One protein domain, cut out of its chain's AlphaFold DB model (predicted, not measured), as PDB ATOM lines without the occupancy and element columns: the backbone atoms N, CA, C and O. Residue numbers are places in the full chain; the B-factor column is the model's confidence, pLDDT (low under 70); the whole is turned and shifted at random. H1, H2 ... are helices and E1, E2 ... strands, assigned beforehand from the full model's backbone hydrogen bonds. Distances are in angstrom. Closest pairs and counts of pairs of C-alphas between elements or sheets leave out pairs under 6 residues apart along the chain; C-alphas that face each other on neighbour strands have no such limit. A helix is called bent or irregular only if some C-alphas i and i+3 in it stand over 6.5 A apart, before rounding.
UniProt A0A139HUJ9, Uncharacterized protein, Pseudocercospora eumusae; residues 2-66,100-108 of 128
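Overview. This is residues 2 to 66 and 100 to 108 of the 128 residues of an uncharacterized protein of Pseudocercospora eumusae (UniProt A0A139HUJ9). A ribbon of two antiparallel strands, E1 and E2, has helix H1 beside it on the E1 side, while the kinked helix H2 starts just past the end of E1 and lies between H1 and the small helix H3. The stretch from residue 55 to residue 66 has no named element and runs at the outside, 12 to 19 A from the mean of the C-alphas. You have 74 printed residues, with three named helices and two named strands in the order H1, E1, H2, H3, E2, and the class is mixed, helices and strands. The whole is compact, with a radius of gyration of the C-alphas of 12.5 A, and spans 36 by 24 by 22 A.

Arrangement. Begin with the sheet, where E1, residues 22 to 27, and E2, residues 100 to 105, are antiparallel neighbours, their directions 155 degrees apart. Look at N 25 and O 102, 3.0 A apart, and at N 102 and O 25, 2.8 A apart, both within hydrogen-bond range. C-alphas 24 and 103 face each other at 4.6 A. Next find H1, residues 4 to 14, whose closest C-alphas to E1 are those of Ile 11 and Asp 23, 6.1 A apart. H1 and E2 are apart, but only just, at 8.1 A. A tight link joins E1 to H2, residues 29 to 44, which is irregular, with C-alphas 30 and 33 7.9 A apart, and has a kink of 51 degrees near residue 36. H2 only just touches H1, with 3 pairs of C-alphas within 8 A, through its residues 34 to 38 alone; the closest C-alphas are those of Ile 4 and Asp 37, 6.7 A apart. By the rough line of H2, the two run the same way at a steep tilt of 61 degrees. H2 also only just touches H3, residues 51 to 54, with 3 such pairs, through its residues 35 to 39 alone; the C-alphas of Gly 35 and Leu 53 are closest, 6.6 A apart. H2 and E2 are apart. Of the O i to N i+4 pairs, 6 of 7 in H1 and 8 of 12 in H2 are within hydrogen-bond range, and H3 is too short for such a pair.

Along the chain. Find C-alpha 22 at (33.940, 3.509, -34.678); from there E1 runs 16.1 A to His 27. E2 runs 16.2 A, from Asn 100 to C-alpha 105 at (32.554, 7.621, -31.754). H1 starts with C-alpha 4 at (16.812, 0.243, -32.416) and runs 16.3 A to Thr 14. H2 takes you 23.2 A from Asp 29 to Glu 44, and H3 5.3 A from Glu 51 to Lys 54.

Size, cuts and confidence. The two C-alphas farthest apart are those of Gly 18 and Gly 61, at 36.8 A. Residues 67 to 99 are not printed, and C-alphas 66 and 100 stand 28.2 A apart across this cut. Of the links that are printed whole, none is long. In the B-factor column you will find a mean pLDDT of 71.5 for the printed part, with 22 residues under 70, among them 58 to 66 and 100 to 108.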
ATOM      1  N   TYR A   2      15.194  -3.362 -39.502       63.56
ATOM      2  CA  TYR A   2      16.074  -3.387 -38.338       63.56
ATOM      3  C   TYR A   2      15.609  -2.307 -37.358       63.56
ATOM      4  O   TYR A   2      15.475  -1.153 -37.745       63.56
ATOM      5  N   GLY A   3      15.272  -2.698 -36.129       74.69
ATOM      6  CA  GLY A   3      14.867  -1.763 -35.073       74.69
ATOM      7  C   GLY A   3      16.059  -1.223 -34.279       74.69
ATOM      8  O   GLY A   3      17.198  -1.640 -34.492       74.69
ATOM      9  N   ILE A   4      15.787  -0.369 -33.286       78.25
ATOM     10  CA  ILE A   4      16.812   0.243 -32.416       78.25
ATOM     11  C   ILE A   4      17.711  -0.781 -31.698       78.25
ATOM     12  O   ILE A   4      18.887  -0.535 -31.453       78.25
ATOM     13  N   ARG A   5      17.191  -1.975 -31.399       78.94
ATOM     14  CA  ARG A   5      17.964  -3.050 -30.755       78.94
ATOM     15  C   ARG A   5      19.093  -3.579 -31.632       78.94
ATOM     16  O   ARG A   5      20.173  -3.846 -31.118       78.94
ATOM     17  N   GLU A   6      18.840  -3.735 -32.931       76.25
ATOM     18  CA  GLU A   6      19.876  -4.185 -33.864       76.25
ATOM     19  C   GLU A   6      20.958  -3.109 -34.004       76.25
ATOM     20  O   GLU A   6      22.139  -3.423 -34.040       76.25
ATOM     21  N   TYR A   7      20.561  -1.833 -33.976       77.38
ATOM     22  CA  TYR A   7      21.484  -0.700 -33.964       77.38
ATOM     23  C   TYR A   7      22.415  -0.707 -32.737       77.38
ATOM     24  O   TYR A   7      23.632  -0.602 -32.888       77.38
ATOM     25  N   ILE A   8      21.872  -0.932 -31.534       77.38
ATOM     26  CA  ILE A   8      22.679  -1.089 -30.311       77.38
ATOM     27  C   ILE A   8      23.631  -2.289 -30.439       77.38
ATOM     28  O   ILE A   8      24.779  -2.231 -30.002       77.38
ATOM     29  N   HIS A   9      23.180  -3.377 -31.068       78.50
ATOM     30  CA  HIS A   9      23.997  -4.569 -31.285       78.50
ATOM     31  C   HIS A   9      25.152  -4.337 -32.273       78.50
ATOM     32  O   HIS A   9      26.235  -4.883 -32.066       78.50
ATOM     33  N   CYS A  10      24.964  -3.508 -33.307       73.94
ATOM     34  CA  CYS A  10      26.029  -3.100 -34.234       73.94
ATOM     35  C   CYS A  10      27.135  -2.317 -33.515       73.94
ATOM     36  O   CYS A  10      28.308  -2.692 -33.601       73.94
ATOM     37  N   ILE A  11      26.756  -1.323 -32.706       74.62
ATOM     38  CA  ILE A  11      27.706  -0.542 -31.901       74.62
ATOM     39  C   ILE A  11      28.403  -1.433 -30.869       74.62
ATOM     40  O   ILE A  11      29.624  -1.400 -30.720       74.62
ATOM     41  N   GLY A  12      27.648  -2.331 -30.234       75.12
ATOM     42  CA  GLY A  12      28.172  -3.303 -29.278       75.12
ATOM     43  C   GLY A  12      29.216  -4.272 -29.854       75.12
ATOM     44  O   GLY A  12      29.871  -4.970 -29.082       75.12
ATOM     45  N   ARG A  13      29.402  -4.328 -31.185       74.69
ATOM     46  CA  ARG A  13      30.437  -5.150 -31.838       74.69
ATOM     47  C   ARG A  13      31.710  -4.400 -32.232       74.69
ATOM     48  O   ARG A  13      32.714  -5.074 -32.472       74.69
ATOM     49  N   THR A  14      31.702  -3.065 -32.301       73.75
ATOM     50  CA  THR A  14      32.877  -2.279 -32.737       73.75
ATOM     51  C   THR A  14      33.827  -1.922 -31.584       73.75
ATOM     52  O   THR A  14      35.039  -1.826 -31.781       73.75
ATOM     53  N   ALA A  15      33.324  -1.815 -30.350       67.56
ATOM     54  CA  ALA A  15      34.145  -1.487 -29.186       67.56
ATOM     55  C   ALA A  15      34.881  -2.722 -28.627       67.56
ATOM     56  O   ALA A  15      34.281  -3.756 -28.327       67.56
ATOM     57  N   ARG A  16      36.204  -2.614 -28.447       72.75
ATOM     58  CA  ARG A  16      37.043  -3.607 -27.751       72.75
ATOM     59  C   ARG A  16      37.807  -2.920 -26.628       72.75
ATOM     60  O   ARG A  16      38.173  -1.756 -26.750       72.75
ATOM     61  N   ILE A  17      38.097  -3.644 -25.547       76.31
ATOM     62  CA  ILE A  17      38.884  -3.119 -24.421       76.31
ATOM     63  C   ILE A  17      40.212  -2.551 -24.955       76.31
ATOM     64  O   ILE A  17      41.025  -3.293 -25.504       76.31
ATOM     65  N   GLY A  18      40.413  -1.236 -24.815       73.81
ATOM     66  CA  GLY A  18      41.626  -0.526 -25.244       73.81
ATOM     67  C   GLY A  18      41.608   0.077 -26.658       73.81
ATOM     68  O   GLY A  18      42.585   0.723 -27.023       73.81
ATOM     69  N   SER A  19      40.529  -0.080 -27.435       68.25
ATOM     70  CA  SER A  19      40.354   0.562 -28.748       68.25
ATOM     71  C   SER A  19      39.024   1.299 -28.803       68.25
ATOM     72  O   SER A  19      37.991   0.731 -28.453       68.25
ATOM     73  N   GLN A  20      39.033   2.537 -29.295       74.00
ATOM     74  CA  GLN A  20      37.786   3.236 -29.594       74.00
ATOM     75  C   GLN A  20      37.087   2.519 -30.750       74.00
ATOM     76  O   GLN A  20      37.692   2.294 -31.802       74.00
ATOM     77  N   GLY A  21      35.841   2.109 -30.515       69.81
ATOM     78  CA  GLY A  21      34.964   1.604 -31.557       69.81
ATOM     79  C   GLY A  21      34.485   2.772 -32.407       69.81
ATOM     80  O   GLY A  21      34.070   3.805 -31.881       69.81
ATOM     81  N   LEU A  22      34.581   2.616 -33.723       76.19
ATOM     82  CA  LEU A  22      33.940   3.509 -34.678       76.19
ATOM     83  C   LEU A  22      32.932   2.678 -35.449       76.19
ATOM     84  O   LEU A  22      33.292   1.658 -36.041       76.19
ATOM     85  N   ASP A  23      31.677   3.102 -35.427       73.44
ATOM     86  CA  ASP A  23      30.649   2.537 -36.291       73.44
ATOM     87  C   ASP A  23      30.089   3.632 -37.191       73.44
ATOM     88  O   ASP A  23      30.065   4.817 -36.851       73.44
ATOM     89  N   THR A  24      29.702   3.249 -38.398       74.44
ATOM     90  CA  THR A  24      29.126   4.163 -39.371       74.44
ATOM     91  C   THR A  24      27.864   3.557 -39.936       74.44
ATOM     92  O   THR A  24      27.915   2.565 -40.660       74.44
ATOM     93  N   LEU A  25      26.747   4.233 -39.692       73.38
ATOM     94  CA  LEU A  25      25.460   3.867 -40.254       73.38
ATOM     95  C   LEU A  25      24.986   4.918 -41.250       73.38
ATOM     96  O   LEU A  25      25.369   6.083 -41.204       73.38
ATOM     97  N   PHE A  26      24.107   4.493 -42.141       76.62
ATOM     98  CA  PHE A  26      23.425   5.347 -43.087       76.62
ATOM     99  C   PHE A  26      21.977   5.596 -42.645       76.62
ATOM    100  O   PHE A  26      21.224   4.655 -42.396       76.62
ATOM    101  N   HIS A  27      21.591   6.866 -42.546       75.12
ATOM    102  CA  HIS A  27      20.237   7.317 -42.243       75.12
ATOM    103  C   HIS A  27      19.554   7.838 -43.517       75.12
ATOM    104  O   HIS A  27      20.185   8.508 -44.338       75.12
ATOM    105  N   ASN A  28      18.276   7.503 -43.680       78.62
ATOM    106  CA  ASN A  28      17.444   7.882 -44.822       78.62
ATOM    107  C   ASN A  28      16.028   8.227 -44.340       78.62
ATOM    108  O   ASN A  28      15.647   7.810 -43.247       78.62
ATOM    109  N   ASP A  29      15.234   8.876 -45.187       72.62
ATOM    110  CA  ASP A  29      13.862   9.315 -44.882       72.62
ATOM    111  C   ASP A  29      12.914   8.127 -44.612       72.62
ATOM    112  O   ASP A  29      11.970   8.199 -43.832       72.62
ATOM    113  N   CYS A  30      13.207   6.941 -45.155       74.94
ATOM    114  CA  CYS A  30      12.468   5.719 -44.807       74.94
ATOM    115  C   CYS A  30      12.645   5.286 -43.337       74.94
ATOM    116  O   CYS A  30      11.903   4.431 -42.852       74.94
ATOM    117  N   ASN A  31      13.639   5.843 -42.637       71.50
ATOM    118  CA  ASN A  31      14.013   5.483 -41.272       71.50
ATOM    119  C   ASN A  31      13.617   6.569 -40.255       71.50
ATOM    120  O   ASN A  31      14.079   6.518 -39.113       71.50
ATOM    121  N   GLU A  32      12.756   7.519 -40.634       72.38
ATOM    122  CA  GLU A  32      12.266   8.604 -39.766       72.38
ATOM    123  C   GLU A  32      11.696   8.092 -38.435       72.38
ATOM    124  O   GLU A  32      11.984   8.648 -37.378       72.38
ATOM    125  N   ALA A  33      10.973   6.965 -38.459       74.81
ATOM    126  CA  ALA A  33      10.395   6.350 -37.262       74.81
ATOM    127  C   ALA A  33      11.443   5.894 -36.224       74.81
ATOM    128  O   ALA A  33      11.120   5.757 -35.049       74.81
ATOM    129  N   LEU A  34      12.694   5.662 -36.641       78.00
ATOM    130  CA  LEU A  34      13.809   5.296 -35.758       78.00
ATOM    131  C   LEU A  34      14.639   6.513 -35.327       78.00
ATOM    132  O   LEU A  34      15.473   6.392 -34.433       78.00
ATOM    133  N   GLY A  35      14.439   7.676 -35.959       78.81
ATOM    134  CA  GLY A  35      15.218   8.888 -35.700       78.81
ATOM    135  C   GLY A  35      15.108   9.360 -34.250       78.81
ATOM    136  O   GLY A  35      16.111   9.742 -33.653       78.81
ATOM    137  N   GLN A  36      13.917   9.258 -33.654       80.75
ATOM    138  CA  GLN A  36      13.674   9.660 -32.267       80.75
ATOM    139  C   GLN A  36      14.433   8.775 -31.263       80.75
ATOM    140  O   GLN A  36      15.121   9.290 -30.379       80.75
ATOM    141  N   ASP A  37      14.360   7.453 -31.434       80.62
ATOM    142  CA  ASP A  37      15.080   6.493 -30.589       80.62
ATOM    143  C   ASP A  37      16.601   6.637 -30.749       80.62
ATOM    144  O   ASP A  37      17.346   6.568 -29.771       80.62
ATOM    145  N   LEU A  38      17.065   6.894 -31.977       80.25
ATOM    146  CA  LEU A  38      18.476   7.111 -32.289       80.25
ATOM    147  C   LEU A  38      19.038   8.353 -31.590       80.25
ATOM    148  O   LEU A  38      20.115   8.305 -31.000       80.25
ATOM    149  N   VAL A  39      18.301   9.466 -31.635       82.88
ATOM    150  CA  VAL A  39      18.676  10.713 -30.957       82.88
ATOM    151  C   VAL A  39      18.732  10.526 -29.448       82.88
ATOM    152  O   VAL A  39      19.616  11.084 -28.803       82.88
ATOM    153  N   ASN A  40      17.828   9.730 -28.883       81.12
ATOM    154  CA  ASN A  40      17.832   9.453 -27.454       81.12
ATOM    155  C   ASN A  40      19.098   8.693 -27.023       81.12
ATOM    156  O   ASN A  40      19.755   9.102 -26.071       81.12
ATOM    157  N   VAL A  41      19.489   7.653 -27.770       80.00
ATOM    158  CA  VAL A  41      20.735   6.909 -27.509       80.00
ATOM    159  C   VAL A  41      21.963   7.809 -27.680       80.00
ATOM    160  O   VAL A  41      22.857   7.802 -26.841       80.00
ATOM    161  N   LEU A  42      21.985   8.645 -28.723       80.62
ATOM    162  CA  LEU A  42      23.050   9.631 -28.940       80.62
ATOM    163  C   LEU A  42      23.207  10.603 -27.758       80.62
ATOM    164  O   LEU A  42      24.332  10.923 -27.377       80.62
ATOM    165  N   LEU A  43      22.093  11.076 -27.189       82.25
ATOM    166  CA  LEU A  43      22.097  11.967 -26.026       82.25
ATOM    167  C   LEU A  43      22.547  11.247 -24.750       82.25
ATOM    168  O   LEU A  43      23.302  11.828 -23.977       82.25
ATOM    169  N   GLU A  44      22.121   9.999 -24.540       80.81
ATOM    170  CA  GLU A  44      22.544   9.170 -23.402       80.81
ATOM    171  C   GLU A  44      24.053   8.881 -23.432       80.81
ATOM    172  O   GLU A  44      24.710   8.889 -22.394       80.81
ATOM    173  N   CYS A  45      24.622   8.685 -24.624       76.81
ATOM    174  CA  CYS A  45      26.049   8.435 -24.821       76.81
ATOM    175  C   CYS A  45      26.912   9.709 -24.947       76.81
ATOM    176  O   CYS A  45      28.096   9.595 -25.260       76.81
ATOM    177  N   GLU A  46      26.348  10.909 -24.742       77.81
ATOM    178  CA  GLU A  46      27.036  12.207 -24.899       77.81
ATOM    179  C   GLU A  46      27.699  12.410 -26.284       77.81
ATOM    180  O   GLU A  46      28.712  13.098 -26.431       77.81
ATOM    181  N   GLN A  47      27.129  11.815 -27.336       79.25
ATOM    182  CA  GLN A  47      27.652  11.892 -28.700       79.25
ATOM    183  C   GLN A  47      27.154  13.140 -29.448       79.25
ATOM    184  O   GLN A  47      26.100  13.714 -29.156       79.25
ATOM    185  N   VAL A  48      27.915  13.579 -30.456       80.69
ATOM    186  CA  VAL A  48      27.562  14.758 -31.260       80.69
ATOM    187  C   VAL A  48      26.380  14.424 -32.170       80.69
ATOM    188  O   VAL A  48      26.506  13.627 -33.097       80.69
ATOM    189  N   VAL A  49      25.234  15.066 -31.930       80.62
ATOM    190  CA  VAL A  49      24.038  14.912 -32.770       80.62
ATOM    191  C   VAL A  49      24.170  15.787 -34.024       80.62
ATOM    192  O   VAL A  49      24.216  17.016 -33.896       80.62
ATOM    193  N   PRO A  50      24.200  15.202 -35.234       81.00
ATOM    194  CA  PRO A  50      24.254  15.969 -36.475       81.00
ATOM    195  C   PRO A  50      22.945  16.735 -36.740       81.00
ATOM    196  O   PRO A  50      21.875  16.335 -36.280       81.00
ATOM    197  N   GLU A  51      23.018  17.831 -37.507       78.50
ATOM    198  CA  GLU A  51      21.883  18.748 -37.754       78.50
ATOM    199  C   GLU A  51      20.624  18.039 -38.278       78.50
ATOM    200  O   GLU A  51      19.526  18.331 -37.814       78.50
ATOM    201  N   PHE A  52      20.771  17.053 -39.170       79.12
ATOM    202  CA  PHE A  52      19.635  16.324 -39.750       79.12
ATOM    203  C   PHE A  52      18.843  15.492 -38.729       79.12
ATOM    204  O   PHE A  52      17.678  15.197 -38.962       79.12
ATOM    205  N   LEU A  53      19.435  15.150 -37.578       77.94
ATOM    206  CA  LEU A  53      18.738  14.438 -36.504       77.94
ATOM    207  C   LEU A  53      18.120  15.376 -35.463       77.94
ATOM    208  O   LEU A  53      17.300  14.940 -34.657       77.94
ATOM    209  N   LYS A  54      18.465  16.671 -35.463       74.38
ATOM    210  CA  LYS A  54      17.934  17.615 -34.470       74.38
ATOM    211  C   LYS A  54      16.421  17.796 -34.571       74.38
ATOM    212  O   LYS A  54      15.799  18.061 -33.548       74.38
ATOM    213  N   TYR A  55      15.845  17.604 -35.757       77.00
ATOM    214  CA  TYR A  55      14.399  17.655 -35.988       77.00
ATOM    215  C   TYR A  55      13.629  16.554 -35.246       77.00
ATOM    216  O   TYR A  55      12.465  16.748 -34.916       77.00
ATOM    217  N   PHE A  56      14.282  15.430 -34.931       73.38
ATOM    218  CA  PHE A  56      13.679  14.310 -34.200       73.38
ATOM    219  C   PHE A  56      13.877  14.399 -32.683       73.38
ATOM    220  O   PHE A  56      13.513  13.466 -31.967       73.38
ATOM    221  N   LYS A  57      14.460  15.492 -32.167       70.00
ATOM    222  CA  LYS A  57      14.602  15.698 -30.721       70.00
ATOM    223  C   LYS A  57      13.214  15.836 -30.085       70.00
ATOM    224  O   LYS A  57      12.511  16.791 -30.409       70.00
ATOM    225  N   PRO A  58      12.815  14.941 -29.165       64.25
ATOM    226  CA  PRO A  58      11.577  15.139 -28.432       64.25
ATOM    227  C   PRO A  58      11.726  16.315 -27.461       64.25
ATOM    228  O   PRO A  58      12.633  16.328 -26.627       64.25
ATOM    229  N   GLU A  59      10.814  17.283 -27.526       55.81
ATOM    230  CA  GLU A  59      10.593  18.209 -26.415       55.81
ATOM    231  C   GLU A  59      10.045  17.406 -25.224       55.81
ATOM    232  O   GLU A  59       8.904  16.957 -25.217       55.81
ATOM    233  N   VAL A  60      10.933  17.139 -24.264       53.56
ATOM    234  CA  VAL A  60      10.700  16.843 -22.841       53.56
ATOM    235  C   VAL A  60       9.321  16.244 -22.497       53.56
ATOM    236  O   VAL A  60       8.355  16.970 -22.277       53.56
ATOM    237  N   GLY A  61       9.249  14.916 -22.315       51.97
ATOM    238  CA  GLY A  61       8.151  14.292 -21.547       51.97
ATOM    239  C   GLY A  61       7.599  12.953 -22.045       51.97
ATOM    240  O   GLY A  61       6.768  12.349 -21.366       51.97
ATOM    241  N   GLY A  62       8.047  12.448 -23.196       47.59
ATOM    242  CA  GLY A  62       7.647  11.127 -23.684       47.59
ATOM    243  C   GLY A  62       8.302  10.011 -22.871       47.59
ATOM    244  O   GLY A  62       9.516   9.851 -22.898       47.59
ATOM    245  N   ARG A  63       7.508   9.233 -22.132       49.78
ATOM    246  CA  ARG A  63       7.952   8.046 -21.385       49.78
ATOM    247  C   ARG A  63       8.670   7.068 -22.328       49.78
ATOM    248  O   ARG A  63       8.009   6.378 -23.098       49.78
ATOM    249  N   TYR A  64       9.998   7.005 -22.258       53.09
ATOM    250  CA  TYR A  64      10.811   6.110 -23.085       53.09
ATOM    251  C   TYR A  64      10.392   4.653 -22.851       53.09
ATOM    252  O   TYR A  64      10.362   4.164 -21.719       53.09
ATOM    253  N   SER A  65       9.979   3.973 -23.922       48.12
ATOM    254  CA  SER A  65       9.391   2.639 -23.844       48.12
ATOM    255  C   SER A  65      10.412   1.609 -23.373       48.12
ATOM    256  O   SER A  65      11.496   1.485 -23.935       48.12
ATOM    257  N   ALA A  66      10.022   0.832 -22.367       52.59
ATOM    258  CA  ALA A  66      10.743  -0.310 -21.832       52.59
ATOM    259  C   ALA A  66      11.318  -1.232 -22.931       52.59
ATOM    260  O   ALA A  66      10.609  -2.050 -23.519       52.59
ATOM    261  N   ASN A 100      22.617   9.706 -45.719       64.81
ATOM    262  CA  ASN A 100      23.251  10.523 -44.698       64.81
ATOM    263  C   ASN A 100      24.085   9.627 -43.782       64.81
ATOM    264  O   ASN A 100      23.561   8.763 -43.081       64.81
ATOM    265  N   ARG A 101      25.405   9.808 -43.808       66.12
ATOM    266  CA  ARG A 101      26.347   9.037 -42.995       66.12
ATOM    267  C   ARG A 101      26.330   9.552 -41.551       66.12
ATOM    268  O   ARG A 101      26.712  10.692 -41.301       66.12
ATOM    269  N   VAL A 102      25.955   8.703 -40.600       68.25
ATOM    270  CA  VAL A 102      26.092   8.938 -39.158       68.25
ATOM    271  C   VAL A 102      27.334   8.202 -38.672       68.25
ATOM    272  O   VAL A 102      27.432   6.986 -38.826       68.25
ATOM    273  N   VAL A 103      28.302   8.937 -38.128       67.69
ATOM    274  CA  VAL A 103      29.519   8.364 -37.539       67.69
ATOM    275  C   VAL A 103      29.379   8.407 -36.027       67.69
ATOM    276  O   VAL A 103      29.170   9.479 -35.463       67.69
ATOM    277  N   PHE A 104      29.507   7.248 -35.390       66.00
ATOM    278  CA  PHE A 104      29.482   7.109 -33.941       66.00
ATOM    279  C   PHE A 104      30.903   6.899 -33.436       66.00
ATOM    280  O   PHE A 104      31.631   6.042 -33.943       66.00
ATOM    281  N   SER A 105      31.268   7.695 -32.437       58.91
ATOM    282  CA  SER A 105      32.554   7.621 -31.754       58.91
ATOM    283  C   SER A 105      32.300   7.456 -30.267       58.91
ATOM    284  O   SER A 105      31.619   8.287 -29.663       58.91
ATOM    285  N   ASP A 106      32.859   6.416 -29.659       57.06
ATOM    286  CA  ASP A 106      32.818   6.265 -28.206       57.06
ATOM    287  C   ASP A 106      33.750   7.297 -27.557       57.06
ATOM    288  O   ASP A 106      34.973   7.132 -27.477       57.06
ATOM    289  N   ALA A 107      33.165   8.397 -27.083       52.50
ATOM    290  CA  ALA A 107      33.860   9.459 -26.372       52.50
ATOM    291  C   ALA A 107      34.074   9.114 -24.888       52.50
ATOM    292  O   ALA A 107      33.805   9.932 -24.016       52.50
ATOM    293  N   GLN A 108      34.606   7.930 -24.563       44.09
ATOM    294  CA  GLN A 108      35.225   7.746 -23.249       44.09
ATOM    295  C   GLN A 108      36.265   6.628 -23.194       44.09
ATOM    296  O   GLN A 108      36.045   5.515 -22.732       44.09
TER     297      GLN A 108